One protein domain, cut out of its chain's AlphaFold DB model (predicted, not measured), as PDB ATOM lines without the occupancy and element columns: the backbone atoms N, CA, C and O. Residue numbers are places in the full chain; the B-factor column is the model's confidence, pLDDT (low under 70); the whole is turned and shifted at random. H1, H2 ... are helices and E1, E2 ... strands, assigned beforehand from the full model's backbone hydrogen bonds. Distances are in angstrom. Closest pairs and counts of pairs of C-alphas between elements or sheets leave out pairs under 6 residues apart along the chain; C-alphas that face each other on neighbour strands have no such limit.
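AT A GLANCE: This is residues 84 to 301 of the 312 residues of an uncharacterized protein of Vibrio comitans NBRC 102076 (UniProt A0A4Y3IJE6). Two strongly twisted sheets stand partly face to face with their strands crossed, and helix H2 packs on the smaller sheet, its last residues reaching the larger one. H3 follows H2 after a tight link and packs on the larger sheet, H1 packs on both H2 and H3 and stays apart from the strands of the larger sheet, while H4 covers the edge strand E4 and the short H5 only grazes the larger sheet near E8. The printed part has 218 residues, with five named helices and eleven named strands in the order E1 E2 E3 H1 H2 H3 H4 E4 E5 E6 H5 E7 E8 E9 E10 E11. Both sheets are branched, their neighbour strands antiparallel, and the class is mixed, helices and strands. The whole is compact and rounded, with a radius of gyration of the C-alphas of 17.8 A and spans of 52 by 51 by 41 A.

IN THESE COORDINATES: Start at Ile 84; residues 84 to 96 hold no named element. Find C-alpha 97 at (197.700, 151.114, 121.611), where strand E1 begins; it runs 37.5 A to residue 110 and bends by 52 degrees at residue 107. E2 is residues 113 to 116, and E3, residues 121 to 127, covers 20.0 A. Then come four helices: H1, residues 130 to 141, 16.0 A; H2, residues 148 to 159, 17.0 A; H3, residues 161 to 166; and H4, residues 177 to 182. Next read E4, residues 193 to 195, E5, residues 203 to 207, and E6, residues 217 to 224, 22.8 A long. H5 is residues 227 to 230 and E7 residues 233 to 237. Look for C-alpha 242 at (190.891, 160.209, 107.203); from there E8 runs 39.0 A to residue 255. E9, residues 260 to 270, 28.8 A, bends by 65 degrees at residue 266, and E10 is residues 274 to 279. E11, residues 290 to 300, 28.8 A, bends by 58 degrees at residue 296 and ends at C-alpha 300, (196.630, 150.988, 117.186).

HOW THE PARTS SIT: Look first at the larger sheet, which holds two meanders, each strand the antiparallel neighbour of the one before: E4 E5 E6 and E7 E8 E9 E10. E6 and E7 lie on one side of E8, E9 on the other side; N 251 and O 221 are 2.8 A apart, N 245 and O 233 2.9 A, and N 250 and O 265 2.8 A. In the smaller sheet E2 and E3 lie on one side of E1, E11 on the other side; see N 107 and O 115 at 2.9 A, N 101 and O 123 at 2.9 A, and N 102 and O 294 at 2.9 A. The two sheets form a sandwich, two sheets face to face, their best planes 36 degrees apart and their strands at 58 degrees. H2 is on the smaller sheet, the C-alphas of Val 125 and Arg 153 being the closest to E3 at 6.1 A, and grazes the larger with residues 155 to 159. H1 touches H2 at a steep tilt of 48 degrees, opposite ways, closest at the C-alphas of Leu 137 and Tyr 157, 5.9 A. H1 also touches H3, with residues 130 to 134 alone, closest at the C-alphas of Leu 130 and Met 164, 5.4 A. H3 and H4 lie on the same face of the larger sheet; H4 is over E4 at a height of 6.7 A. In H1, H2, H3 and H4 every O i to N i+4 pair is within hydrogen-bond range; H5 is too short for one.

THE WHOLE: The C-alphas of Asp 118 and Gly 189 are the two farthest apart, 54.0 A. The printed part has no cut, and no link is long. Mean pLDDT of the printed part is 76.0; 65 residues are under 70, among them 84 to 95, 169 to 177 and 225 to 244.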
ATOM      1  N   ILE A  84     199.564 155.294 108.843       30.06
ATOM      2  CA  ILE A  84     199.356 154.566 110.102       30.06
ATOM      3  C   ILE A  84     199.348 153.077 109.826       30.06
ATOM      4  O   ILE A  84     198.457 152.586 109.123       30.06
ATOM      5  N   ASP A  85     200.276 152.374 110.466       31.17
ATOM      6  CA  ASP A  85     200.305 150.922 110.494       31.17
ATOM      7  C   ASP A  85     199.133 150.385 111.315       31.17
ATOM      8  O   ASP A  85     199.152 150.317 112.545       31.17
ATOM      9  N   ARG A  86     198.086 149.985 110.589       31.19
ATOM     10  CA  ARG A  86     197.138 148.979 111.054       31.19
ATOM     11  C   ARG A  86     197.864 147.638 111.014       31.19
ATOM     12  O   ARG A  86     198.030 147.058 109.942       31.19
ATOM     13  N   VAL A  87     198.290 147.160 112.174       33.12
ATOM     14  CA  VAL A  87     198.698 145.765 112.345       33.12
ATOM     15  C   VAL A  87     197.435 144.968 112.650       33.12
ATOM     16  O   VAL A  87     196.687 145.334 113.558       33.12
ATOM     17  N   ASP A  88     197.196 143.883 111.911       31.84
ATOM     18  CA  ASP A  88     196.153 142.915 112.258       31.84
ATOM     19  C   ASP A  88     196.582 142.177 113.534       31.84
ATOM     20  O   ASP A  88     197.246 141.140 113.499       31.84
ATOM     21  N   GLY A  89     196.247 142.772 114.680       32.09
ATOM     22  CA  GLY A  89     196.423 142.155 115.982       32.09
ATOM     23  C   GLY A  89     195.559 140.904 116.078       32.09
ATOM     24  O   GLY A  89     194.366 140.931 115.767       32.09
ATOM     25  N   ASP A  90     196.153 139.803 116.535       32.88
ATOM     26  CA  ASP A  90     195.365 138.653 116.958       32.88
ATOM     27  C   ASP A  90     194.424 139.106 118.088       32.88
ATOM     28  O   ASP A  90     194.857 139.772 119.030       32.88
ATOM     29  N   LEU A  91     193.137 138.751 118.018       38.22
ATOM     30  CA  LEU A  91     192.092 139.217 118.955       38.22
ATOM     31  C   LEU A  91     192.344 138.796 120.422       38.22
ATOM     32  O   LEU A  91     191.581 139.150 121.319       38.22
ATOM     33  N   SER A  92     193.410 138.031 120.658       40.12
ATOM     34  CA  SER A  92     193.953 137.631 121.953       40.12
ATOM     35  C   SER A  92     194.842 138.693 122.626       40.12
ATOM     36  O   SER A  92     195.074 138.598 123.834       40.12
ATOM     37  N   THR A  93     195.341 139.709 121.906       48.47
ATOM     38  CA  THR A  93     196.180 140.763 122.500       48.47
ATOM     39  C   THR A  93     195.336 141.901 123.073       48.47
ATOM     40  O   THR A  93     194.817 142.734 122.336       48.47
ATOM     41  N   GLU A  94     195.283 141.992 124.406       58.91
ATOM     42  CA  GLU A  94     194.630 143.066 125.188       58.91
ATOM     43  C   GLU A  94     195.149 144.485 124.830       58.91
ATOM     44  O   GLU A  94     194.525 145.487 125.155       58.91
ATOM     45  N   THR A  95     196.307 144.603 124.165       67.94
ATOM     46  CA  THR A  95     196.978 145.871 123.829       67.94
ATOM     47  C   THR A  95     196.270 146.654 122.718       67.94
ATOM     48  O   THR A  95     196.472 146.392 121.538       67.94
ATOM     49  N   HIS A  96     195.519 147.700 123.074       70.69
ATOM     50  CA  HIS A  96     194.835 148.547 122.087       70.69
ATOM     51  C   HIS A  96     195.752 149.571 121.412       70.69
ATOM     52  O   HIS A  96     195.544 149.882 120.239       70.69
ATOM     53  N   LYS A  97     196.735 150.127 122.135       76.94
ATOM     54  CA  LYS A  97     197.700 151.114 121.611       76.94
ATOM     55  C   LYS A  97     199.114 150.798 122.088       76.94
ATOM     56  O   LYS A  97     199.275 150.365 123.227       76.94
ATOM     57  N   ILE A  98     200.125 151.070 121.269       79.44
ATOM     58  CA  ILE A  98     201.542 151.066 121.671       79.44
ATOM     59  C   ILE A  98     202.140 152.431 121.343       79.44
ATOM     60  O   ILE A  98     201.849 152.999 120.296       79.44
ATOM     61  N   PHE A  99     202.977 152.950 122.239       81.25
ATOM     62  CA  PHE A  99     203.828 154.114 122.003       81.25
ATOM     63  C   PHE A  99     205.289 153.677 122.077       81.25
ATOM     64  O   PHE A  99     205.679 153.066 123.070       81.25
ATOM     65  N   THR A 100     206.091 153.976 121.056       80.19
ATOM     66  CA  THR A 100     207.542 153.734 121.082       80.19
ATOM     67  C   THR A 100     208.269 155.048 121.319       80.19
ATOM     68  O   THR A 100     207.989 156.041 120.644       80.19
ATOM     69  N   TYR A 101     209.196 155.039 122.270       80.00
ATOM     70  CA  TYR A 101     210.051 156.167 122.612       80.00
ATOM     71  C   TYR A 101     211.512 155.775 122.452       80.00
ATOM     72  O   TYR A 101     211.934 154.730 122.948       80.00
ATOM     73  N   GLU A 102     212.293 156.650 121.834       85.94
ATOM     74  CA  GLU A 102     213.728 156.714 122.091       85.94
ATOM     75  C   GLU A 102     213.965 157.601 123.314       85.94
ATOM     76  O   GLU A 102     213.271 158.605 123.500       85.94
ATOM     77  N   TRP A 103     214.911 157.228 124.172       85.56
ATOM     78  CA  TRP A 103     215.222 157.976 125.384       85.56
ATOM     79  C   TRP A 103     216.694 157.886 125.775       85.56
ATOM     80  O   TRP A 103     217.388 156.925 125.453       85.56
ATOM     81  N   GLN A 104     217.145 158.902 126.506       85.75
ATOM     82  CA  GLN A 104     218.489 158.996 127.075       85.75
ATOM     83  C   GLN A 104     218.442 159.824 128.366       85.75
ATOM     84  O   GLN A 104     217.618 160.740 128.499       85.75
ATOM     85  N   THR A 105     219.317 159.525 129.323       84.75
ATOM     86  CA  THR A 105     219.529 160.389 130.493       84.75
ATOM     87  C   THR A 105     220.289 161.654 130.112       84.75
ATOM     88  O   THR A 105     221.121 161.650 129.200       84.75
ATOM     89  N   PHE A 106     220.012 162.747 130.822       80.44
ATOM     90  CA  PHE A 106     220.782 163.978 130.700       80.44
ATOM     91  C   PHE A 106     221.010 164.656 132.054       80.44
ATOM     92  O   PHE A 106     220.141 164.646 132.926       80.44
ATOM     93  N   ASP A 107     222.161 165.311 132.175       79.75
ATOM     94  CA  ASP A 107     222.550 166.108 133.338       79.75
ATOM     95  C   ASP A 107     222.678 167.592 132.938       79.75
ATOM     96  O   ASP A 107     223.362 167.907 131.955       79.75
ATOM     97  N   PRO A 108     222.061 168.540 133.666       70.00
ATOM     98  CA  PRO A 108     222.209 169.965 133.386       70.00
ATOM     99  C   PRO A 108     223.612 170.484 133.757       70.00
ATOM    100  O   PRO A 108     224.089 170.306 134.875       70.00
ATOM    101  N   ILE A 109     224.259 171.191 132.822       78.62
ATOM    102  CA  ILE A 109     225.575 171.846 132.989       78.62
ATOM    103  C   ILE A 109     225.475 173.389 132.971       78.62
ATOM    104  O   ILE A 109     226.491 174.089 132.965       78.62
ATOM    105  N   GLY A 110     224.263 173.942 132.911       69.38
ATOM    106  CA  GLY A 110     223.986 175.380 132.910       69.38
ATOM    107  C   GLY A 110     222.638 175.701 132.267       69.38
ATOM    108  O   GLY A 110     221.982 174.801 131.750       69.38
ATOM    109  N   ASP A 111     222.268 176.984 132.259       64.25
ATOM    110  CA  ASP A 111     220.895 177.470 132.009       64.25
ATOM    111  C   ASP A 111     220.216 176.982 130.707       64.25
ATOM    112  O   ASP A 111     218.993 176.939 130.657       64.25
ATOM    113  N   ASP A 112     220.984 176.579 129.686       60.00
ATOM    114  CA  ASP A 112     220.487 175.993 128.425       60.00
ATOM    115  C   ASP A 112     221.389 174.841 127.909       60.00
ATOM    116  O   ASP A 112     221.488 174.594 126.703       60.00
ATOM    117  N   LYS A 113     222.145 174.165 128.789       63.69
ATOM    118  CA  LYS A 113     223.141 173.151 128.387       63.69
ATOM    119  C   LYS A 113     223.001 171.862 129.175       63.69
ATOM    120  O   LYS A 113     223.056 171.880 130.400       63.69
ATOM    121  N   TYR A 114     222.968 170.747 128.455       71.38
ATOM    122  CA  TYR A 114     222.846 169.404 129.016       71.38
ATOM    123  C   TYR A 114     223.992 168.536 128.509       71.38
ATOM    124  O   TYR A 114     224.348 168.601 127.331       71.38
ATOM    125  N   TYR A 115     224.562 167.733 129.401       74.25
ATOM    126  CA  TYR A 115     225.310 166.548 129.017       74.25
ATOM    127  C   TYR A 115     224.287 165.449 128.762       74.25
ATOM    128  O   TYR A 115     223.405 165.241 129.589       74.25
ATOM    129  N   THR A 116     224.374 164.774 127.627       70.69
ATOM    130  CA  THR A 116     223.586 163.570 127.354       70.69
ATOM    131  C   THR A 116     224.523 162.386 127.455       70.69
ATOM    132  O   THR A 116     225.664 162.500 127.006       70.69
ATOM    133  N   ASP A 117     224.056 161.276 128.023       67.06
ATOM    134  CA  ASP A 117     224.802 160.024 127.893       67.06
ATOM    135  C   ASP A 117     224.900 159.632 126.404       67.06
ATOM    136  O   ASP A 117     224.048 160.024 125.601       67.06
ATOM    137  N   ASP A 118     225.950 158.901 126.030       66.25
ATOM    138  CA  ASP A 118     226.209 158.516 124.634       66.25
ATOM    139  C   ASP A 118     225.304 157.347 124.174       66.25
ATOM    140  O   ASP A 118     225.236 157.050 122.979       66.25
ATOM    141  N   GLU A 119     224.605 156.675 125.099       81.81
ATOM    142  CA  GLU A 119     223.703 155.555 124.805       81.81
ATOM    143  C   GLU A 119     222.230 156.001 124.693       81.81
ATOM    144  O   GLU A 119     221.588 156.396 125.669       81.81
ATOM    145  N   THR A 120     221.672 155.891 123.483       86.00
ATOM    146  CA  THR A 120     220.227 156.015 123.233       86.00
ATOM    147  C   THR A 120     219.557 154.653 123.380       86.00
ATOM    148  O   THR A 120     219.945 153.684 122.726       86.00
ATOM    149  N   HIS A 121     218.490 154.590 124.171       88.69
ATOM    150  CA  HIS A 121     217.691 153.383 124.374       88.69
ATOM    151  C   HIS A 121     216.317 153.497 123.699       88.69
ATOM    152  O   HIS A 121     215.773 154.591 123.551       88.69
ATOM    153  N   THR A 122     215.703 152.362 123.355       87.06
ATOM    154  CA  THR A 122     214.332 152.296 122.817       87.06
ATOM    155  C   THR A 122     213.401 151.594 123.804       87.06
ATOM    156  O   THR A 122     213.772 150.595 124.417       87.06
ATOM    157  N   LEU A 123     212.177 152.101 123.955       88.62
ATOM    158  CA  LEU A 123     211.160 151.561 124.853       88.62
ATOM    159  C   LEU A 123     209.768 151.587 124.215       88.62
ATOM    160  O   LEU A 123     209.276 152.642 123.823       88.62
ATOM    161  N   GLU A 124     209.086 150.445 124.235       87.38
ATOM    162  CA  GLU A 124     207.663 150.339 123.906       87.38
ATOM    163  C   GLU A 124     206.781 150.368 125.166       87.38
ATOM    164  O   GLU A 124     207.026 149.678 126.161       87.38
ATOM    165  N   VAL A 125     205.709 151.163 125.117       88.12
ATOM    166  CA  VAL A 125     204.718 151.311 126.188       88.12
ATOM    167  C   VAL A 125     203.323 150.993 125.652       88.12
ATOM    168  O   VAL A 125     202.661 151.825 125.034       88.12
ATOM    169  N   GLY A 126     202.865 149.768 125.916       86.12
ATOM    170  CA  GLY A 126     201.517 149.312 125.567       86.12
ATOM    171  C   GLY A 126     200.431 149.783 126.544       86.12
ATOM    172  O   GLY A 126     200.607 149.721 127.772       86.12
ATOM    173  N   ILE A 127     199.281 150.177 125.989       84.81
ATOM    174  CA  ILE A 127     198.020 150.501 126.668       84.81
ATOM    175  C   ILE A 127     197.009 149.355 126.442       84.81
ATOM    176  O   ILE A 127     196.293 149.358 125.437       84.81
ATOM    177  N   PRO A 128     196.929 148.372 127.354       72.56
ATOM    178  CA  PRO A 128     196.013 147.236 127.243       72.56
ATOM    179  C   PRO A 128     194.638 147.494 127.880       72.56
ATOM    180  O   PRO A 128     194.145 146.689 128.651       72.56
ATOM    181  N   GLY A 129     194.064 148.674 127.661       76.56
ATOM    182  CA  GLY A 129     192.769 149.058 128.234       76.56
ATOM    183  C   GLY A 129     192.935 149.940 129.467       76.56
ATOM    184  O   GLY A 129     194.018 150.017 130.063       76.56
ATOM    185  N   LEU A 130     191.889 150.679 129.833       80.38
ATOM    186  CA  LEU A 130     192.001 151.730 130.849       80.38
ATOM    187  C   LEU A 130     192.070 151.132 132.251       80.38
ATOM    188  O   LEU A 130     192.832 151.630 133.081       80.38
ATOM    189  N   ALA A 131     191.357 150.031 132.502       79.50
ATOM    190  CA  ALA A 131     191.449 149.297 133.763       79.50
ATOM    191  C   ALA A 131     192.865 148.733 133.998       79.50
ATOM    192  O   ALA A 131     193.468 148.954 135.054       79.50
ATOM    193  N   THR A 132     193.444 148.061 133.000       83.31
ATOM    194  CA  THR A 132     194.784 147.468 133.117       83.31
ATOM    195  C   THR A 132     195.880 148.540 133.133       83.31
ATOM    196  O   THR A 132     196.809 148.445 133.941       83.31
ATOM    197  N   ALA A 133     195.763 149.616 132.343       86.62
ATOM    198  CA  ALA A 133     196.668 150.767 132.429       86.62
ATOM    199  C   ALA A 133     196.587 151.477 133.795       86.62
ATOM    200  O   ALA A 133     197.626 151.807 134.370       86.62
ATOM    201  N   LYS A 134     195.385 151.631 134.375       87.12
ATOM    202  CA  LYS A 134     195.190 152.168 135.732       87.12
ATOM    203  C   LYS A 134     195.909 151.320 136.781       87.12
ATOM    204  O   LYS A 134     196.653 151.857 137.599       87.12
ATOM    205  N   ASN A 135     195.755 149.998 136.716       89.19
ATOM    206  CA  ASN A 135     196.434 149.064 137.618       89.19
ATOM    207  C   ASN A 135     197.969 149.119 137.478       89.19
ATOM    208  O   ASN A 135     198.684 149.002 138.474       89.19
ATOM    209  N   LYS A 136     198.496 149.308 136.258       93.81
ATOM    210  CA  LYS A 136     199.936 149.519 136.024       93.81
ATOM    211  C   LYS A 136     200.416 150.845 136.625       93.81
ATOM    212  O   LYS A 136     201.426 150.848 137.325       93.81
ATOM    213  N   LEU A 137     199.673 151.936 136.429       95.31
ATOM    214  CA  LEU A 137     200.002 153.241 137.007       95.31
ATOM    215  C   LEU A 137     200.009 153.206 138.540       95.31
ATOM    216  O   LEU A 137     200.975 153.652 139.147       95.31
ATOM    217  N   GLN A 138     198.997 152.611 139.175       94.69
ATOM    218  CA  GLN A 138     198.947 152.493 140.638       94.69
ATOM    219  C   GLN A 138     200.157 151.735 141.211       94.69
ATOM    220  O   GLN A 138     200.719 152.159 142.219       94.69
ATOM    221  N   LYS A 139     200.625 150.675 140.533       95.56
ATOM    222  CA  LYS A 139     201.861 149.958 140.903       95.56
ATOM    223  C   LYS A 139     203.122 150.812 140.746       95.56
ATOM    224  O   LYS A 139     204.056 150.653 141.525       95.56
ATOM    225  N   LEU A 140     203.184 151.687 139.740       96.25
ATOM    226  CA  LEU A 140     204.313 152.604 139.537       96.25
ATOM    227  C   LEU A 140     204.299 153.755 140.553       96.25
ATOM    228  O   LEU A 140     205.351 154.135 141.054       96.25
ATOM    229  N   LEU A 141     203.118 154.264 140.917       93.38
ATOM    230  CA  LEU A 141     202.946 155.294 141.947       93.38
ATOM    231  C   LEU A 141     203.326 154.809 143.356       93.38
ATOM    232  O   LEU A 141     203.727 155.627 144.177       93.38
ATOM    233  N   SER A 142     203.234 153.502 143.635       93.56
ATOM    234  CA  SER A 142     203.622 152.917 144.927       93.56
ATOM    235  C   SER A 142     205.119 152.605 145.073       93.56
ATOM    236  O   SER A 142     205.528 152.112 146.120       93.56
ATOM    237  N   LYS A 143     205.936 152.818 144.033       94.06
ATOM    238  CA  LYS A 143     207.394 152.615 144.081       94.06
ATOM    239  C   LYS A 143     208.097 153.942 144.377       94.06
ATOM    240  O   LYS A 143     207.810 154.946 143.734       94.06
ATOM    241  N   GLU A 144     209.072 153.920 145.282       85.88
ATOM    242  CA  GLU A 144     209.906 155.095 145.586       85.88
ATOM    243  C   GLU A 144     210.988 155.326 144.521       85.88
ATOM    244  O   GLU A 144     211.173 156.446 144.058       85.88
ATOM    245  N   ASN A 145     211.663 154.254 144.089       88.94
ATOM    246  CA  ASN A 145     212.746 154.303 143.107       88.94
ATOM    247  C   ASN A 145     212.302 153.631 141.801       88.94
ATOM    248  O   ASN A 145     212.064 152.421 141.765       88.94
ATOM    249  N   LEU A 146     212.185 154.419 140.731       92.00
ATOM    250  CA  LEU A 146     211.823 153.960 139.388       92.00
ATOM    251  C   LEU A 146     213.060 153.956 138.483       92.00
ATOM    252  O   LEU A 146     213.791 154.946 138.443       92.00
ATOM    253  N   SER A 147     213.262 152.887 137.708       93.25
ATOM    254  CA  SER A 147     214.207 152.915 136.582       93.25
ATOM    255  C   SER A 147     213.752 153.940 135.531       93.25
ATOM    256  O   SER A 147     212.560 154.260 135.494       93.25
ATOM    257  N   PRO A 148     214.639 154.438 134.651       90.94
ATOM    258  CA  PRO A 148     214.250 155.410 133.630       90.94
ATOM    259  C   PRO A 148     213.069 154.946 132.767       90.94
ATOM    260  O   PRO A 148     212.101 155.682 132.591       90.94
ATOM    261  N   GLU A 149     213.065 153.681 132.340       94.56
ATOM    262  CA  GLU A 149     211.927 153.110 131.613       94.56
ATOM    263  C   GLU A 149     210.615 153.136 132.409       94.56
ATOM    264  O   GLU A 149     209.553 153.405 131.854       94.56
ATOM    265  N   ASP A 150     210.660 152.847 133.712       95.69
ATOM    266  CA  ASP A 150     209.470 152.874 134.563       95.69
ATOM    267  C   ASP A 150     208.976 154.307 134.808       95.69
ATOM    268  O   ASP A 150     207.774 154.510 134.982       95.69
ATOM    269  N   GLN A 151     209.867 155.305 134.760       93.06
ATOM    270  CA  GLN A 151     209.497 156.724 134.763       93.06
ATOM    271  C   GLN A 151     208.801 157.118 133.452       93.06
ATOM    272  O   GLN A 151     207.768 157.785 133.502       93.06
ATOM    273  N   ILE A 152     209.279 156.634 132.298       93.62
ATOM    274  CA  ILE A 152     208.612 156.830 130.996       93.62
ATOM    275  C   ILE A 152     207.243 156.141 130.982       93.62
ATOM    276  O   ILE A 152     206.235 156.786 130.700       93.62
ATOM    277  N   ARG A 153     207.163 154.856 131.362       96.25
ATOM    278  CA  ARG A 153     205.888 154.117 131.473       96.25
ATOM    279  C   ARG A 153     204.904 154.843 132.385       96.25
ATOM    280  O   ARG A 153     203.730 154.961 132.043       96.25
ATOM    281  N   LYS A 154     205.377 155.351 133.527       95.06
ATOM    282  CA  LYS A 154     204.572 156.153 134.449       95.06
ATOM    283  C   LYS A 154     204.063 157.420 133.761       95.06
ATOM    284  O   LYS A 154     202.851 157.582 133.703       95.06
ATOM    285  N   ALA A 155     204.937 158.246 133.186       92.56
ATOM    286  CA  ALA A 155     204.551 159.486 132.509       92.56
ATOM    287  C   ALA A 155     203.529 159.245 131.378       92.56
ATOM    288  O   ALA A 155     202.543 159.977 131.266       92.56
ATOM    289  N   VAL A 156     203.692 158.171 130.596       93.31
ATOM    290  CA  VAL A 156     202.706 157.749 129.587       93.31
ATOM    291  C   VAL A 156     201.360 157.421 130.236       93.31
ATOM    292  O   VAL A 156     200.339 157.973 129.829       93.31
ATOM    293  N   TYR A 157     201.321 156.556 131.256       93.94
ATOM    294  CA  TYR A 157     200.056 156.176 131.891       93.94
ATOM    295  C   TYR A 157     199.391 157.328 132.659       93.94
ATOM    296  O   TYR A 157     198.164 157.415 132.666       93.94
ATOM    297  N   GLU A 158     200.163 158.229 133.270       93.38
ATOM    298  CA  GLU A 158     199.649 159.412 133.971       93.38
ATOM    299  C   GLU A 158     198.847 160.319 133.033       93.38
ATOM    300  O   GLU A 158     197.789 160.821 133.408       93.38
ATOM    301  N   ASN A 159     199.272 160.449 131.776       91.44
ATOM    302  CA  ASN A 159     198.544 161.212 130.766       91.44
ATOM    303  C   ASN A 159     197.188 160.600 130.367       91.44
ATOM    304  O   ASN A 159     196.329 161.316 129.854       91.44
ATOM    305  N   PHE A 160     196.940 159.321 130.661       89.75
ATOM    306  CA  PHE A 160     195.628 158.684 130.502       89.75
ATOM    307  C   PHE A 160     194.701 158.876 131.720       89.75
ATOM    308  O   PHE A 160     193.599 158.329 131.724       89.75
ATOM    309  N   ALA A 161     195.075 159.673 132.730       89.75
ATOM    310  CA  ALA A 161     194.269 159.869 133.940       89.75
ATOM    311  C   ALA A 161     192.838 160.392 133.681       89.75
ATOM    312  O   ALA A 161     191.908 159.929 134.342       89.75
ATOM    313  N   LEU A 162     192.626 161.292 132.705       86.75
ATOM    314  CA  LEU A 162     191.273 161.733 132.326       86.75
ATOM    315  C   LEU A 162     190.455 160.576 131.708       86.75
ATOM    316  O   LEU A 162     189.398 160.268 132.258       86.75
ATOM    317  N   PRO A 163     190.926 159.869 130.655       84.50
ATOM    318  CA  PRO A 163     190.299 158.627 130.194       84.50
ATOM    319  C   PRO A 163     189.997 157.613 131.311       84.50
ATOM    320  O   PRO A 163     188.877 157.121 131.392       84.50
ATOM    321  N   MET A 164     190.944 157.347 132.220       84.56
ATOM    322  CA  MET A 164     190.752 156.410 133.342       84.56
ATOM    323  C   MET A 164     189.642 156.834 134.314       84.56
ATOM    324  O   MET A 164     188.995 155.971 134.908       84.56
ATOM    325  N   ALA A 165     189.426 158.139 134.510       81.12
ATOM    326  CA  ALA A 165     188.305 158.642 135.301       81.12
ATOM    327  C   ALA A 165     186.971 158.452 134.554       81.12
ATOM    328  O   ALA A 165     185.991 158.010 135.152       81.12
ATOM    329  N   LEU A 166     186.948 158.715 133.243       77.69
ATOM    330  CA  LEU A 166     185.763 158.557 132.388       77.69
ATOM    331  C   LEU A 166     185.352 157.092 132.163       77.69
ATOM    332  O   LEU A 166     184.170 156.830 131.958       77.69
ATOM    333  N   GLY A 167     186.283 156.138 132.265       69.62
ATOM    334  CA  GLY A 167     186.002 154.694 132.220       69.62
ATOM    335  C   GLY A 167     185.198 154.156 133.416       69.62
ATOM    336  O   GLY A 167     184.812 152.990 133.442       69.62
ATOM    337  N   LYS A 168     184.904 154.983 134.431       70.50
ATOM    338  CA  LYS A 168     183.940 154.632 135.484       70.50
ATOM    339  C   LYS A 168     182.543 154.486 134.872       70.50
ATOM    340  O   LYS A 168     182.099 155.356 134.131       70.50
ATOM    341  N   SER A 169     181.808 153.439 135.242       65.38
ATOM    342  CA  SER A 169     180.463 153.139 134.711       65.38
ATOM    343  C   SER A 169     179.463 154.299 134.839       65.38
ATOM    344  O   SER A 169     178.620 154.486 133.967       65.38
ATOM    345  N   GLU A 170     179.590 155.112 135.887       60.91
ATOM    346  CA  GLU A 170     178.778 156.314 136.134       60.91
ATOM    347  C   GLU A 170     179.109 157.488 135.180       60.91
ATOM    348  O   GLU A 170     178.312 158.414 135.041       60.91
ATOM    349  N   LEU A 171     180.264 157.438 134.501       63.12
ATOM    350  CA  LEU A 171     180.825 158.479 133.625       63.12
ATOM    351  C   LEU A 171     181.079 158.014 132.173       63.12
ATOM    352  O   LEU A 171     181.443 158.829 131.324       63.12
ATOM    353  N   GLY A 172     180.811 156.749 131.829       56.50
ATOM    354  CA  GLY A 172     181.065 156.184 130.488       56.50
ATOM    355  C   GLY A 172     180.245 156.786 129.327       56.50
ATOM    356  O   GLY A 172     180.409 156.401 128.167       56.50
ATOM    357  N   ALA A 173     179.353 157.742 129.606       54.94
ATOM    358  CA  ALA A 173     178.539 158.446 128.609       54.94
ATOM    359  C   ALA A 173     179.233 159.676 127.977       54.94
ATOM    360  O   ALA A 173     178.757 160.213 126.973       54.94
ATOM    361  N   TYR A 174     180.347 160.153 128.540       56.78
ATOM    362  CA  TYR A 174     180.956 161.435 128.167       56.78
ATOM    363  C   TYR A 174     181.923 161.303 126.975       56.78
ATOM    364  O   TYR A 174     183.137 161.432 127.106       56.78
ATOM    365  N   ARG A 175     181.368 161.072 125.777       58.84
ATOM    366  CA  ARG A 175     182.120 160.810 124.526       58.84
ATOM    367  C   ARG A 175     182.481 162.056 123.693       58.84
ATOM    368  O   ARG A 175     182.760 161.937 122.506       58.84
ATOM    369  N   SER A 176     182.413 163.264 124.261       66.50
ATOM    370  CA  SER A 176     182.838 164.490 123.562       66.50
ATOM    371  C   SER A 176     183.224 165.621 124.516       66.50
ATOM    372  O   SER A 176     182.658 165.744 125.606       66.50
ATOM    373  N   PHE A 177     184.111 166.514 124.064       68.81
ATOM    374  CA  PHE A 177     184.489 167.746 124.771       68.81
ATOM    375  C   PHE A 177     183.289 168.638 125.129       68.81
ATOM    376  O   PHE A 177     183.252 169.235 126.205       68.81
ATOM    377  N   LYS A 178     182.263 168.678 124.268       71.19
ATOM    378  CA  LYS A 178     181.004 169.375 124.560       71.19
ATOM    379  C   LYS A 178     180.267 168.719 125.730       71.19
ATOM    380  O   LYS A 178     179.859 169.413 126.649       71.19
ATOM    381  N   THR A 179     180.132 167.391 125.730       71.12
ATOM    382  CA  THR A 179     179.460 166.657 126.818       71.12
ATOM    383  C   THR A 179     180.169 166.891 128.154       71.12
ATOM    384  O   THR A 179     179.513 167.191 129.147       71.12
ATOM    385  N   LEU A 180     181.506 166.831 128.153       74.81
ATOM    386  CA  LEU A 180     182.367 167.086 129.316       74.81
ATOM    387  C   LEU A 180     182.206 168.493 129.912       74.81
ATOM    388  O   LEU A 180     182.401 168.660 131.114       74.81
ATOM    389  N   THR A 181     181.839 169.482 129.092       77.00
ATOM    390  CA  THR A 181     181.695 170.889 129.499       77.00
ATOM    391  C   THR A 181     180.252 171.359 129.689       77.00
ATOM    392  O   THR A 181     180.041 172.428 130.256       77.00
ATOM    393  N   SER A 182     179.247 170.586 129.254       74.31
ATOM    394  CA  SER A 182     177.834 170.995 129.308       74.31
ATOM    395  C   SER A 182     176.922 170.115 130.162       74.31
ATOM    396  O   SER A 182     175.800 170.532 130.442       74.31
ATOM    397  N   VAL A 183     177.328 168.894 130.523       75.00
ATOM    398  CA  VAL A 183     176.485 167.958 131.285       75.00
ATOM    399  C   VAL A 183     176.965 167.887 132.728       75.00
ATOM    400  O   VAL A 183     178.086 167.461 132.990       75.00
ATOM    401  N   SER A 184     176.114 168.316 133.661       78.19
ATOM    402  CA  SER A 184     176.400 168.267 135.095       78.19
ATOM    403  C   SER A 184     176.507 166.838 135.625       78.19
ATOM    404  O   SER A 184     175.674 165.986 135.317       78.19
ATOM    405  N   LEU A 185     177.483 166.610 136.504       69.88
ATOM    406  CA  LEU A 185     177.602 165.374 137.268       69.88
ATOM    407  C   LEU A 185     176.472 165.271 138.311       69.88
ATOM    408  O   LEU A 185     176.160 166.276 138.960       69.88
ATOM    409  N   PRO A 186     175.902 164.072 138.553       66.19
ATOM    410  CA  PRO A 186     174.873 163.876 139.578       66.19
ATOM    411  C   PRO A 186     175.320 164.244 141.001       66.19
ATOM    412  O   PRO A 186     174.490 164.644 141.812       66.19
ATOM    413  N   SER A 187     176.615 164.107 141.303       66.25
ATOM    414  CA  SER A 187     177.196 164.330 142.633       66.25
ATOM    415  C   SER A 187     177.532 165.795 142.936       66.25
ATOM    416  O   SER A 187     177.344 166.233 144.068       66.25
ATOM    417  N   SER A 188     178.011 166.564 141.950       69.81
ATOM    418  CA  SER A 188     178.456 167.957 142.145       69.81
ATOM    419  C   SER A 188     177.474 169.012 141.626       69.81
ATOM    420  O   SER A 188     177.598 170.188 141.964       69.81
ATOM    421  N   GLY A 189     176.525 168.632 140.762       76.88
ATOM    422  CA  GLY A 189     175.645 169.571 140.057       76.88
ATOM    423  C   GLY A 189     176.348 170.424 138.989       76.88
ATOM    424  O   GLY A 189     175.681 171.201 138.302       76.88
ATOM    425  N   GLN A 190     177.659 170.262 138.797       80.50
ATOM    426  CA  GLN A 190     178.475 170.973 137.808       80.50
ATOM    427  C   GLN A 190     179.077 169.990 136.788       80.50
ATOM    428  O   GLN A 190     179.250 168.813 137.116       80.50
ATOM    429  N   PRO A 191     179.382 170.418 135.550       80.50
ATOM    430  CA  PRO A 191     180.105 169.579 134.597       80.50
ATOM    431  C   PRO A 191     181.501 169.204 135.106       80.50
ATOM    432  O   PRO A 191     182.115 169.965 135.852       80.50
ATOM    433  N   LEU A 192     182.017 168.044 134.683       81.44
ATOM    434  CA  LEU A 192     183.362 167.581 135.063       81.44
ATOM    435  C   LEU A 192     184.458 168.550 134.588       81.44
ATOM    436  O   LEU A 192     185.487 168.705 135.248       81.44
ATOM    437  N   CYS A 193     184.237 169.193 133.441       86.69
ATOM    438  CA  CYS A 193     185.169 170.132 132.840       86.69
ATOM    439  C   CYS A 193     184.517 171.496 132.598       86.69
ATOM    440  O   CYS A 193     183.326 171.604 132.333       86.69
ATOM    441  N   SER A 194     185.313 172.559 132.639       88.62
ATOM    442  CA  SER A 194     184.916 173.913 132.247       88.62
ATOM    443  C   SER A 194     185.705 174.351 131.011       88.62
ATOM    444  O   SER A 194     186.899 174.047 130.936       88.62
ATOM    445  N   PRO A 195     185.094 175.058 130.043       85.06
ATOM    446  CA  PRO A 195     185.817 175.584 128.890       85.06
ATOM    447  C   PRO A 195     186.829 176.653 129.323       85.06
ATOM    448  O   PRO A 195     186.589 177.414 130.264       85.06
ATOM    449  N   LEU A 196     187.962 176.726 128.629       82.44
ATOM    450  CA  LEU A 196     188.942 177.796 128.808       82.44
ATOM    451  C   LEU A 196     188.542 179.030 127.991       82.44
ATOM    452  O   LEU A 196     187.934 178.935 126.931       82.44
ATOM    453  N   SER A 197     188.930 180.211 128.465       71.56
ATOM    454  CA  SER A 197     188.583 181.496 127.842       71.56
ATOM    455  C   SER A 197     189.373 181.833 126.568       71.56
ATOM    456  O   SER A 197     189.170 182.906 126.004       71.56
ATOM    457  N   ASN A 198     190.297 180.967 126.133       63.12
ATOM    458  CA  ASN A 198     191.323 181.275 125.131       63.12
ATOM    459  C   ASN A 198     191.370 180.339 123.905       63.12
ATOM    460  O   ASN A 198     192.289 180.477 123.101       63.12
ATOM    461  N   GLY A 199     190.419 179.415 123.738       57.12
ATOM    462  CA  GLY A 199     190.338 178.558 122.548       57.12
ATOM    463  C   GLY A 199     189.053 177.733 122.492       57.12
ATOM    464  O   GLY A 199     188.535 177.337 123.533       57.12
ATOM    465  N   ASP A 200     188.557 177.460 121.281       64.19
ATOM    466  CA  ASP A 200     187.234 176.854 121.042       64.19
ATOM    467  C   ASP A 200     187.080 175.434 121.618       64.19
ATOM    468  O   ASP A 200     185.959 174.996 121.881       64.19
ATOM    469  N   LEU A 201     188.190 174.711 121.825       74.50
ATOM    470  CA  LEU A 201     188.206 173.346 122.371       74.50
ATOM    471  C   LEU A 201     189.021 173.199 123.666       74.50
ATOM    472  O   LEU A 201     189.164 172.086 124.169       74.50
ATOM    473  N   GLY A 202     189.574 174.284 124.218       82.19
ATOM    474  CA  GLY A 202     190.341 174.222 125.466       82.19
ATOM    475  C   GLY A 202     189.441 173.971 126.680       82.19
ATOM    476  O   GLY A 202     188.378 174.580 126.795       82.19
ATOM    477  N   MET A 203     189.860 173.119 127.623       86.31
ATOM    478  CA  MET A 203     189.096 172.863 128.856       86.31
ATOM    479  C   MET A 203     189.982 172.592 130.074       86.31
ATOM    480  O   MET A 203     191.145 172.219 129.947       86.31
ATOM    481  N   SER A 204     189.411 172.747 131.266       90.88
ATOM    482  CA  SER A 204     189.984 172.293 132.533       90.88
ATOM    483  C   SER A 204     189.005 171.355 133.229       90.88
ATOM    484  O   SER A 204     187.869 171.748 133.483       90.88
ATOM    485  N   CYS A 205     189.432 170.128 133.513       89.19
ATOM    486  CA  CYS A 205     188.651 169.093 134.178       89.19
ATOM    487  C   CYS A 205     189.088 168.955 135.637       89.19
ATOM    488  O   CYS A 205     190.262 168.688 135.896       89.19
ATOM    489  N   ALA A 206     188.156 169.108 136.577       89.88
ATOM    490  CA  ALA A 206     188.398 168.884 137.999       89.88
ATOM    491  C   ALA A 206     187.924 167.473 138.357       89.88
ATOM    492  O   ALA A 206     186.725 167.205 138.375       89.88
ATOM    493  N   ILE A 207     188.865 166.558 138.591       87.44
ATOM    494  CA  ILE A 207     188.597 165.151 138.900       87.44
ATOM    495  C   ILE A 207     188.638 164.971 140.430       87.44
ATOM    496  O   ILE A 207     189.712 165.141 141.023       87.44
ATOM    497  N   PRO A 208     187.503 164.617 141.067       86.56
ATOM    498  CA  PRO A 208     187.434 164.278 142.487       86.56
ATOM    499  C   PRO A 208     188.370 163.135 142.891       86.56
ATOM    500  O   PRO A 208     188.729 162.280 142.074       86.56
ATOM    501  N   GLU A 209     188.720 163.095 144.175       89.75
ATOM    502  CA  GLU A 209     189.639 162.110 144.758       89.75
ATOM    503  C   GLU A 209     189.200 160.663 144.473       89.75
ATOM    504  O   GLU A 209     190.010 159.845 144.041       89.75
ATOM    505  N   GLU A 210     187.904 160.367 144.617       87.38
ATOM    506  CA  GLU A 210     187.314 159.034 144.443       87.38
ATOM    507  C   GLU A 210     187.280 158.533 142.983       87.38
ATOM    508  O   GLU A 210     187.108 157.333 142.714       87.38
ATOM    509  N   LEU A 211     187.463 159.447 142.024       82.69
ATOM    510  CA  LEU A 211     187.534 159.161 140.590       82.69
ATOM    511  C   LEU A 211     188.982 159.140 140.080       82.69
ATOM    512  O   LEU A 211     189.297 158.370 139.165       82.69
ATOM    513  N   SER A 212     189.862 159.937 140.691       88.69
ATOM    514  CA  SER A 212     191.271 160.047 140.323       88.69
ATOM    515  C   SER A 212     192.026 158.718 140.456       88.69
ATOM    516  O   SER A 212     191.797 157.909 141.354       88.69
ATOM    517  N   VAL A 213     192.975 158.472 139.550       88.25
ATOM    518  CA  VAL A 213     193.938 157.361 139.677       88.25
ATOM    519  C   VAL A 213     194.990 157.621 140.761       88.25
ATOM    520  O   VAL A 213     195.555 156.672 141.302       88.25
ATOM    521  N   PHE A 214     195.206 158.890 141.113       91.75
ATOM    522  CA  PHE A 214     196.177 159.322 142.114       91.75
ATOM    523  C   PHE A 214     195.646 159.245 143.554       91.75
ATOM    524  O   PHE A 214     196.423 159.459 144.480       91.75
ATOM    525  N   ASN A 215     194.348 158.959 143.747       90.94
ATOM    526  CA  ASN A 215     193.637 159.107 145.026       90.94
ATOM    527  C   ASN A 215     193.876 160.497 145.659       90.94
ATOM    528  O   ASN A 215     194.137 160.611 146.853       90.94
ATOM    529  N   GLN A 216     193.870 161.546 144.828       91.88
ATOM    530  CA  GLN A 216     194.070 162.952 145.200       91.88
ATOM    531  C   GLN A 216     193.245 163.848 144.266       91.88
ATOM    532  O   GLN A 216     193.001 163.469 143.115       91.88
ATOM    533  N   GLU A 217     192.848 165.044 144.720       90.75
ATOM    534  CA  GLU A 217     192.210 166.042 143.848       90.75
ATOM    535  C   GLU A 217     193.133 166.329 142.653       90.75
ATOM    536  O   GLU A 217     194.309 166.669 142.813       90.75
ATOM    537  N   THR A 218     192.615 166.135 141.441       92.38
ATOM    538  CA  THR A 218     193.419 166.190 140.216       92.38
ATOM    539  C   THR A 218     192.773 167.120 139.203       92.38
ATOM    540  O   THR A 218     191.653 166.884 138.758       92.38
ATOM    541  N   THR A 219     193.485 168.169 138.797       93.19
ATOM    542  CA  THR A 219     193.057 169.057 137.712       93.19
ATOM    543  C   THR A 219     193.794 168.691 136.429       93.19
ATOM    544  O   THR A 219     195.023 168.687 136.402       93.19
ATOM    545  N   ILE A 220     193.056 168.419 135.352       91.75
ATOM    546  CA  ILE A 220     193.614 168.125 134.026       91.75
ATOM    547  C   ILE A 220     193.195 169.235 133.069       91.75
ATOM    548  O   ILE A 220     192.024 169.362 132.720       91.75
ATOM    549  N   THR A 221     194.151 170.069 132.663       90.44
ATOM    550  CA  THR A 221     193.928 171.165 131.715       90.44
ATOM    551  C   THR A 221     194.400 170.764 130.325       90.44
ATOM    552  O   THR A 221     195.571 170.452 130.145       90.44
ATOM    553  N   LEU A 222     193.515 170.851 129.334       86.88
ATOM    554  CA  LEU A 222     193.828 170.742 127.913       86.88
ATOM    555  C   LEU A 222     193.860 172.150 127.316       86.88
ATOM    556  O   LEU A 222     192.815 172.768 127.096       86.88
ATOM    557  N   ARG A 223     195.061 172.683 127.074       83.62
ATOM    558  CA  ARG A 223     195.246 173.991 126.429       83.62
ATOM    559  C   ARG A 223     195.470 173.790 124.940       83.62
ATOM    560  O   ARG A 223     196.511 173.273 124.546       83.62
ATOM    561  N   GLN A 224     194.509 174.212 124.125       76.44
ATOM    562  CA  GLN A 224     194.678 174.243 122.673       76.44
ATOM    563  C   GLN A 224     195.812 175.224 122.346       76.44
ATOM    564  O   GLN A 224     195.815 176.352 122.849       76.44
ATOM    565  N   GLN A 225     196.796 174.791 121.556       67.94
ATOM    566  CA  GLN A 225     197.856 175.685 121.084       67.94
ATOM    567  C   GLN A 225     197.272 176.696 120.084       67.94
ATOM    568  O   GLN A 225     196.221 176.462 119.488       67.94
ATOM    569  N   SER A 226     197.896 177.866 119.956       63.25
ATOM    570  CA  SER A 226     197.384 178.972 119.139       63.25
ATOM    571  C   SER A 226     198.070 179.041 117.769       63.25
ATOM    572  O   SER A 226     199.084 178.395 117.518       63.25
ATOM    573  N   GLY A 227     197.519 179.834 116.846       62.66
ATOM    574  CA  GLY A 227     198.105 180.010 115.513       62.66
ATOM    575  C   GLY A 227     197.834 178.821 114.589       62.66
ATOM    576  O   GLY A 227     196.682 178.452 114.385       62.66
ATOM    577  N   GLU A 228     198.873 178.253 113.975       54.84
ATOM    578  CA  GLU A 228     198.697 177.116 113.059       54.84
ATOM    579  C   GLU A 228     198.383 175.804 113.789       54.84
ATOM    580  O   GLU A 228     197.672 174.969 113.235       54.84
ATOM    581  N   GLU A 229     198.834 175.657 115.036       54.09
ATOM    582  CA  GLU A 229     198.624 174.461 115.864       54.09
ATOM    583  C   GLU A 229     197.210 174.362 116.459       54.09
ATOM    584  O   GLU A 229     196.839 173.314 116.982       54.09
ATOM    585  N   SER A 230     196.389 175.418 116.353       59.16
ATOM    586  CA  SER A 230     194.976 175.355 116.757       59.16
ATOM    587  C   SER A 230     194.103 174.608 115.746       59.16
ATOM    588  O   SER A 230     192.989 174.196 116.085       59.16
ATOM    589  N   LYS A 231     194.586 174.462 114.506       63.72
ATOM    590  CA  LYS A 231     193.870 173.815 113.405       63.72
ATOM    591  C   LYS A 231     193.769 172.303 113.653       63.72
ATOM    592  O   LYS A 231     194.677 171.721 114.245       63.72
ATOM    593  N   PRO A 232     192.709 171.644 113.159       65.50
ATOM    594  CA  PRO A 232     192.667 170.192 113.132       65.50
ATOM    595  C   PRO A 232     193.830 169.608 112.322       65.50
ATOM    596  O   PRO A 232     194.108 170.016 111.191       65.50
ATOM    597  N   PHE A 233     194.476 168.609 112.910       67.00
ATOM    598  CA  PHE A 233     195.428 167.721 112.268       67.00
ATOM    599  C   PHE A 233     194.653 166.576 111.623       67.00
ATOM    600  O   PHE A 233     193.868 165.895 112.286       67.00
ATOM    601  N   TYR A 234     194.897 166.342 110.336       63.78
ATOM    602  CA  TYR A 234     194.300 165.231 109.607       63.78
ATOM    603  C   TYR A 234     195.333 164.134 109.397       63.78
ATOM    604  O   TYR A 234     196.397 164.384 108.830       63.78
ATOM    605  N   TYR A 235     195.002 162.922 109.828       58.72
ATOM    606  CA  TYR A 235     195.818 161.731 109.612       58.72
ATOM    607  C   TYR A 235     195.060 160.709 108.774       58.72
ATOM    608  O   TYR A 235     193.825 160.690 108.771       58.72
ATOM    609  N   LYS A 236     195.799 159.875 108.039       52.66
ATOM    610  CA  LYS A 236     195.236 158.908 107.100       52.66
ATOM    611  C   LYS A 236     195.725 157.499 107.426       52.66
ATOM    612  O   LYS A 236     196.916 157.295 107.642       52.66
ATOM    613  N   THR A 237     194.816 156.532 107.466       50.62
ATOM    614  CA  THR A 237     195.172 155.117 107.655       50.62
ATOM    615  C   THR A 237     195.642 154.480 106.351       50.62
ATOM    616  O   THR A 237     195.351 154.986 105.262       50.62
ATOM    617  N   ASN A 238     196.325 153.334 106.447       46.75
ATOM    618  CA  ASN A 238     196.702 152.528 105.279       46.75
ATOM    619  C   ASN A 238     195.475 152.131 104.419       46.75
ATOM    620  O   ASN A 238     195.557 152.158 103.191       46.75
ATOM    621  N   ASP A 239     194.315 151.895 105.049       49.75
ATOM    622  CA  ASP A 239     193.018 151.629 104.389       49.75
ATOM    623  C   ASP A 239     192.434 152.858 103.655       49.75
ATOM    624  O   ASP A 239     191.541 152.752 102.810       49.75
ATOM    625  N   GLY A 240     192.962 154.046 103.948       52.19
ATOM    626  CA  GLY A 240     192.657 155.293 103.263       52.19
ATOM    627  C   GLY A 240     191.623 156.194 103.937       52.19
ATOM    628  O   GLY A 240     191.337 157.265 103.390       52.19
ATOM    629  N   ASP A 241     191.103 155.803 105.102       56.31
ATOM    630  CA  ASP A 241     190.226 156.635 105.927       56.31
ATOM    631  C   ASP A 241     190.998 157.823 106.519       56.31
ATOM    632  O   ASP A 241     192.188 157.724 106.822       56.31
ATOM    633  N   VAL A 242     190.319 158.965 106.667       60.31
ATOM    634  CA  VAL A 242     190.891 160.209 107.203       60.31
ATOM    635  C   VAL A 242     190.185 160.577 108.499       60.31
ATOM    636  O   VAL A 242     188.955 160.605 108.554       60.31
ATOM    637  N   TYR A 243     190.976 160.899 109.513       61.12
ATOM    638  CA  TYR A 243     190.529 161.219 110.863       61.12
ATOM    639  C   TYR A 243     191.012 162.608 111.278       61.12
ATOM    640  O   TYR A 243     192.033 163.092 110.789       61.12
ATOM    641  N   GLU A 244     190.284 163.228 112.203       67.44
ATOM    642  CA  GLU A 244     190.516 164.591 112.677       67.44
ATOM    643  C   GLU A 244     190.944 164.599 114.152       67.44
ATOM    644  O   GLU A 244     190.212 164.129 115.024       67.44
ATOM    645  N   ALA A 245     192.122 165.144 114.446       73.12
ATOM    646  CA  ALA A 245     192.626 165.311 115.805       73.12
ATOM    647  C   ALA A 245     193.053 166.750 116.088       73.12
ATOM    648  O   ALA A 245     193.307 167.539 115.184       73.12
ATOM    649  N   TYR A 246     193.172 167.076 117.369       74.56
ATOM    650  CA  TYR A 246     193.553 168.396 117.850       74.56
ATOM    651  C   TYR A 246     194.731 168.268 118.812       74.56
ATOM    652  O   TYR A 246     194.760 167.357 119.647       74.56
ATOM    653  N   LYS A 247     195.711 169.166 118.674       77.62
ATOM    654  CA  LYS A 247     196.896 169.217 119.530       77.62
ATOM    655  C   LYS A 247     196.612 170.087 120.754       77.62
ATOM    656  O   LYS A 247     196.087 171.197 120.641       77.62
ATOM    657  N   PHE A 248     196.959 169.574 121.926       79.81
ATOM    658  CA  PHE A 248     196.832 170.276 123.196       79.81
ATOM    659  C   PHE A 248     198.122 170.136 123.993       79.81
ATOM    660  O   PHE A 248     198.708 169.059 124.032       79.81
ATOM    661  N   ILE A 249     198.480 171.180 124.735       85.44
ATOM    662  CA  ILE A 249     199.329 171.007 125.913       85.44
ATOM    663  C   ILE A 249     198.411 170.448 127.001       85.44
ATOM    664  O   ILE A 249     197.532 171.166 127.498       85.44
ATOM    665  N   GLN A 250     198.583 169.177 127.356       87.31
ATOM    666  CA  GLN A 250     197.952 168.606 128.540       87.31
ATOM    667  C   GLN A 250     198.804 168.957 129.757       87.31
ATOM    668  O   GLN A 250     200.014 168.761 129.765       87.31
ATOM    669  N   ILE A 251     198.168 169.494 130.795       89.50
ATOM    670  CA  ILE A 251     198.790 169.802 132.083       89.50
ATOM    671  C   ILE A 251     197.998 169.065 133.147       89.50
ATOM    672  O   ILE A 251     196.801 169.316 133.304       89.50
ATOM    673  N   ILE A 252     198.662 168.185 133.885       90.44
ATOM    674  CA  ILE A 252     198.059 167.457 134.997       90.44
ATOM    675  C   ILE A 252     198.649 168.010 136.286       90.44
ATOM    676  O   ILE A 252     199.866 168.070 136.459       90.44
ATOM    677  N   GLU A 253     197.765 168.458 137.169       92.75
ATOM    678  CA  GLU A 253     198.079 168.984 138.489       92.75
ATOM    679  C   GLU A 253     197.424 168.090 139.541       92.75
ATOM    680  O   GLU A 253     196.199 168.036 139.639       92.75
ATOM    681  N   VAL A 254     198.245 167.391 140.321       92.06
ATOM    682  CA  VAL A 254     197.811 166.520 141.417       92.06
ATOM    683  C   VAL A 254     198.100 167.234 142.736       92.06
ATOM    684  O   VAL A 254     199.249 167.602 143.007       92.06
ATOM    685  N   ARG A 255     197.059 167.462 143.543       88.69
ATOM    686  CA  ARG A 255     197.147 168.192 144.812       88.69
ATOM    687  C   ARG A 255     197.139 167.227 145.992       88.69
ATOM    688  O   ARG A 255     196.106 166.658 146.334       88.69
ATOM    689  N   GLY A 256     198.297 167.066 146.625       81.75
ATOM    690  CA  GLY A 256     198.404 166.461 147.949       81.75
ATOM    691  C   GLY A 256     198.196 167.496 149.059       81.75
ATOM    692  O   GLY A 256     198.078 168.691 148.795       81.75
ATOM    693  N   SER A 257     198.215 167.039 150.313       78.31
ATOM    694  CA  SER A 257     198.100 167.896 151.505       78.31
ATOM    695  C   SER A 257     199.168 168.994 151.572       78.31
ATOM    696  O   SER A 257     198.860 170.134 151.908       78.31
ATOM    697  N   ASP A 258     200.410 168.645 151.221       81.38
ATOM    698  CA  ASP A 258     201.601 169.483 151.435       81.38
ATOM    699  C   ASP A 258     202.413 169.727 150.149       81.38
ATOM    700  O   ASP A 258     203.482 170.334 150.182       81.38
ATOM    701  N   SER A 259     201.946 169.233 148.996       81.75
ATOM    702  CA  SER A 259     202.650 169.389 147.717       81.75
ATOM    703  C   SER A 259     201.703 169.395 146.522       81.75
ATOM    704  O   SER A 259     200.670 168.724 146.517       81.75
ATOM    705  N   VAL A 260     202.091 170.131 145.480       84.19
ATOM    706  CA  VAL A 260     201.414 170.136 144.182       84.19
ATOM    707  C   VAL A 260     202.380 169.561 143.156       84.19
ATOM    708  O   VAL A 260     203.414 170.164 142.874       84.19
ATOM    709  N   LYS A 261     202.052 168.396 142.597       85.94
ATOM    710  CA  LYS A 261     202.813 167.800 141.494       85.94
ATOM    711  C   LYS A 261     202.194 168.264 140.188       85.94
ATOM    712  O   LYS A 261     200.993 168.094 139.990       85.94
ATOM    713  N   ARG A 262     203.002 168.845 139.302       85.88
ATOM    714  CA  ARG A 262     202.560 169.279 137.976       85.88
ATOM    715  C   ARG A 262     203.488 168.724 136.910       85.88
ATOM    716  O   ARG A 262     204.700 168.870 137.020       85.88
ATOM    717  N   PHE A 263     202.904 168.141 135.876       84.38
ATOM    718  CA  PHE A 263     203.606 167.666 134.690       84.38
ATOM    719  C   PHE A 263     202.800 168.027 133.442       84.38
ATOM    720  O   PHE A 263     201.593 168.283 133.514       84.38
ATOM    721  N   SER A 264     203.485 168.113 132.305       83.62
ATOM    722  CA  SER A 264     202.897 168.544 131.039       83.62
ATOM    723  C   SER A 264     203.450 167.766 129.858       83.62
ATOM    724  O   SER A 264     204.619 167.392 129.862       83.62
ATOM    725  N   SER A 265     202.613 167.582 128.847       82.81
ATOM    726  CA  SER A 265     202.912 166.870 127.606       82.81
ATOM    727  C   SER A 265     202.196 167.546 126.438       82.81
ATOM    728  O   SER A 265     201.143 168.166 126.624       82.81
ATOM    729  N   ASP A 266     202.736 167.394 125.232       82.12
ATOM    730  CA  ASP A 266     202.001 167.726 124.012       82.12
ATOM    731  C   ASP A 266     201.236 166.470 123.576       82.12
ATOM    732  O   ASP A 266     201.825 165.468 123.171       82.12
ATOM    733  N   VAL A 267     199.907 166.500 123.683       82.56
ATOM    734  CA  VAL A 267     199.031 165.387 123.299       82.56
ATOM    735  C   VAL A 267     198.271 165.703 122.024       82.56
ATOM    736  O   VAL A 267     197.708 166.787 121.852       82.56
ATOM    737  N   LEU A 268     198.184 164.708 121.150       78.50
ATOM    738  CA  LEU A 268     197.273 164.716 120.017       78.50
ATOM    739  C   LEU A 268     196.034 163.902 120.404       78.50
ATOM    740  O   LEU A 268     196.143 162.713 120.714       78.50
ATOM    741  N   ILE A 269     194.864 164.542 120.421       76.25
ATOM    742  CA  ILE A 269     193.597 163.930 120.841       76.25
ATOM    743  C   ILE A 269     192.615 163.936 119.673       76.25
ATOM    744  O   ILE A 269     192.278 164.994 119.143       76.25
ATOM    745  N   HIS A 270     192.088 162.763 119.325       70.75
ATOM    746  CA  HIS A 270     190.919 162.662 118.455       70.75
ATOM    747  C   HIS A 270     189.644 162.565 119.324       70.75
ATOM    748  O   HIS A 270     189.585 161.695 120.205       70.75
ATOM    749  N   PRO A 271     188.599 163.393 119.096       59.28
ATOM    750  CA  PRO A 271     187.460 163.543 120.017       59.28
ATOM    751  C   PRO A 271     186.725 162.254 120.418       59.28
ATOM    752  O   PRO A 271     186.235 162.167 121.538       59.28
ATOM    753  N   GLY A 272     186.659 161.258 119.526       54.12
ATOM    754  CA  GLY A 272     186.051 159.942 119.789       54.12
ATOM    755  C   GLY A 272     187.031 158.795 120.079       54.12
ATOM    756  O   GLY A 272     186.615 157.648 120.056       54.12
ATOM    757  N   ILE A 273     188.329 159.071 120.258       54.00
ATOM    758  CA  ILE A 273     189.411 158.055 120.363       54.00
ATOM    759  C   ILE A 273     190.296 158.271 121.602       54.00
ATOM    760  O   ILE A 273     191.009 157.364 122.051       54.00
ATOM    761  N   GLY A 274     190.267 159.484 122.160       69.88
ATOM    762  CA  GLY A 274     191.197 159.920 123.191       69.88
ATOM    763  C   GLY A 274     192.574 160.236 122.606       69.88
ATOM    764  O   GLY A 274     192.700 160.620 121.441       69.88
ATOM    765  N   ILE A 275     193.607 160.083 123.432       78.06
ATOM    766  CA  ILE A 275     195.000 160.357 123.063       78.06
ATOM    767  C   ILE A 275     195.460 159.349 121.998       78.06
ATOM    768  O   ILE A 275     195.318 158.137 122.190       78.06
ATOM    769  N   ILE A 276     195.992 159.853 120.884       73.00
ATOM    770  CA  ILE A 276     196.580 159.060 119.787       73.00
ATOM    771  C   ILE A 276     198.095 159.243 119.661       73.00
ATOM    772  O   ILE A 276     198.767 158.343 119.184       73.00
ATOM    773  N   SER A 277     198.638 160.366 120.134       76.69
ATOM    774  CA  SER A 277     200.081 160.634 120.204       76.69
ATOM    775  C   SER A 277     200.375 161.475 121.442       76.69
ATOM    776  O   SER A 277     199.496 162.212 121.902       76.69
ATOM    777  N   MET A 278     201.582 161.360 121.987       82.50
ATOM    778  CA  MET A 278     201.983 162.011 123.228       82.50
ATOM    779  C   MET A 278     203.490 162.250 123.222       82.50
ATOM    780  O   MET A 278     204.271 161.311 123.331       82.50
ATOM    781  N   ASP A 279     203.885 163.513 123.135       80.19
ATOM    782  CA  ASP A 279     205.276 163.909 123.294       80.19
ATOM    783  C   ASP A 279     205.581 164.176 124.778       80.19
ATOM    784  O   ASP A 279     204.864 164.911 125.471       80.19
ATOM    785  N   LEU A 280     206.652 163.546 125.260       80.00
ATOM    786  CA  LEU A 280     207.155 163.599 126.633       80.00
ATOM    787  C   LEU A 280     208.608 164.098 126.604       80.00
ATOM    788  O   LEU A 280     209.516 163.370 127.017       80.00
ATOM    789  N   PRO A 281     208.866 165.318 126.094       69.31
ATOM    790  CA  PRO A 281     210.207 165.726 125.676       69.31
ATOM    791  C   PRO A 281     211.216 165.701 126.829       69.31
ATOM    792  O   PRO A 281     212.396 165.431 126.613       69.31
ATOM    793  N   VAL A 282     210.751 165.951 128.060       77.06
ATOM    794  CA  VAL A 282     211.549 165.892 129.288       77.06
ATOM    795  C   VAL A 282     210.724 165.314 130.443       77.06
ATOM    796  O   VAL A 282     209.637 165.806 130.748       77.06
ATOM    797  N   ILE A 283     211.281 164.320 131.133       82.31
ATOM    798  CA  ILE A 283     210.789 163.760 132.400       82.31
ATOM    799  C   ILE A 283     211.776 164.148 133.514       82.31
ATOM    800  O   ILE A 283     212.984 164.159 133.292       82.31
ATOM    801  N   ASN A 284     211.243 164.477 134.698       74.25
ATOM    802  CA  ASN A 284     211.931 165.125 135.833       74.25
ATOM    803  C   ASN A 284     212.460 166.544 135.551       74.25
ATOM    804  O   ASN A 284     213.347 167.038 136.230       74.25
ATOM    805  N   GLY A 285     211.864 167.254 134.591       66.50
ATOM    806  CA  GLY A 285     212.181 168.663 134.363       66.50
ATOM    807  C   GLY A 285     213.593 168.912 133.824       66.50
ATOM    808  O   GLY A 285     214.371 168.005 133.565       66.50
ATOM    809  N   ILE A 286     213.885 170.185 133.570       65.19
ATOM    810  CA  ILE A 286     215.078 170.613 132.821       65.19
ATOM    811  C   ILE A 286     216.280 170.883 133.748       65.19
ATOM    812  O   ILE A 286     217.429 170.777 133.331       65.19
ATOM    813  N   ASN A 287     216.012 171.194 135.019       65.88
ATOM    814  CA  ASN A 287     217.012 171.595 136.019       65.88
ATOM    815  C   ASN A 287     217.350 170.478 137.024       65.88
ATOM    816  O   ASN A 287     218.011 170.733 138.029       65.88
ATOM    817  N   GLU A 288     216.872 169.262 136.776       67.44
ATOM    818  CA  GLU A 288     217.158 168.056 137.556       67.44
ATOM    819  C   GLU A 288     217.779 167.024 136.600       67.44
ATOM    820  O   GLU A 288     217.662 167.164 135.381       67.44
ATOM    821  N   ASN A 289     218.456 165.999 137.123       72.69
ATOM    822  CA  ASN A 289     218.973 164.917 136.285       72.69
ATOM    823  C   ASN A 289     217.774 164.168 135.684       72.69
ATOM    824  O   ASN A 289     216.980 163.547 136.402       72.69
ATOM    825  N   GLY A 290     217.611 164.297 134.372       84.19
ATOM    826  CA  GLY A 290     216.351 164.054 133.687       84.19
ATOM    827  C   GLY A 290     216.442 162.967 132.631       84.19
ATOM    828  O   GLY A 290     217.508 162.437 132.311       84.19
ATOM    829  N   ILE A 291     215.285 162.639 132.065       86.00
ATOM    830  CA  ILE A 291     215.180 161.740 130.917       86.00
ATOM    831  C   ILE A 291     214.618 162.552 129.765       86.00
ATOM    832  O   ILE A 291     213.509 163.081 129.851       86.00
ATOM    833  N   LYS A 292     215.382 162.644 128.680       83.69
ATOM    834  CA  LYS A 292     214.886 163.185 127.420       83.69
ATOM    835  C   LYS A 292     214.259 162.034 126.650       83.69
ATOM    836  O   LYS A 292     214.888 160.984 126.533       83.69
ATOM    837  N   THR A 293     213.056 162.228 126.121       79.44
ATOM    838  CA  THR A 293     212.433 161.249 125.220       79.44
ATOM    839  C   THR A 293     212.072 161.885 123.888       79.44
ATOM    840  O   THR A 293     211.918 163.103 123.791       79.44
ATOM    841  N   THR A 294     211.935 161.044 122.871       80.06
ATOM    842  CA  THR A 294     211.342 161.379 121.581       80.06
ATOM    843  C   THR A 294     210.393 160.246 121.219       80.06
ATOM    844  O   THR A 294     210.815 159.092 121.132       80.06
ATOM    845  N   GLN A 295     209.112 160.549 121.008       80.38
ATOM    846  CA  GLN A 295     208.165 159.552 120.514       80.38
ATOM    847  C   GLN A 295     208.483 159.237 119.041       80.38
ATOM    848  O   GLN A 295     208.326 160.096 118.177       80.38
ATOM    849  N   THR A 296     208.917 158.011 118.743       74.12
ATOM    850  CA  THR A 296     209.318 157.593 117.386       74.12
ATOM    851  C   THR A 296     208.224 156.846 116.633       74.12
ATOM    852  O   THR A 296     208.180 156.895 115.404       74.12
ATOM    853  N   LYS A 297     207.308 156.185 117.350       72.44
ATOM    854  CA  LYS A 297     206.199 155.418 116.763       72.44
ATOM    855  C   LYS A 297     204.963 155.461 117.660       72.44
ATOM    856  O   LYS A 297     205.051 155.638 118.880       72.44
ATOM    857  N   TRP A 298     203.801 155.244 117.062       72.81
ATOM    858  CA  TRP A 298     202.633 154.727 117.765       72.81
ATOM    859  C   TRP A 298     201.841 153.801 116.853       72.81
ATOM    860  O   TRP A 298     201.860 153.953 115.634       72.81
ATOM    861  N   GLU A 299     201.141 152.853 117.462       71.50
ATOM    862  CA  GLU A 299     200.339 151.844 116.775       71.50
ATOM    863  C   GLU A 299     198.994 151.668 117.479       71.50
ATOM    864  O   GLU A 299     198.865 151.913 118.683       71.50
ATOM    865  N   TRP A 300     197.990 151.237 116.718       71.81
ATOM    866  CA  TRP A 300     196.630 150.988 117.186       71.81
ATOM    867  C   TRP A 300     196.097 149.706 116.531       71.81
ATOM    868  O   TRP A 300     196.201 149.540 115.318       71.81
ATOM    869  N   PHE A 301     195.556 148.799 117.351       63.91
ATOM    870  CA  PHE A 301     195.387 147.376 117.007       63.91
ATOM    871  C   PHE A 301     193.929 146.875 117.029       63.91
ATOM    872  O   PHE A 301     193.693 145.673 116.978       63.91
TER     873      PHE A 301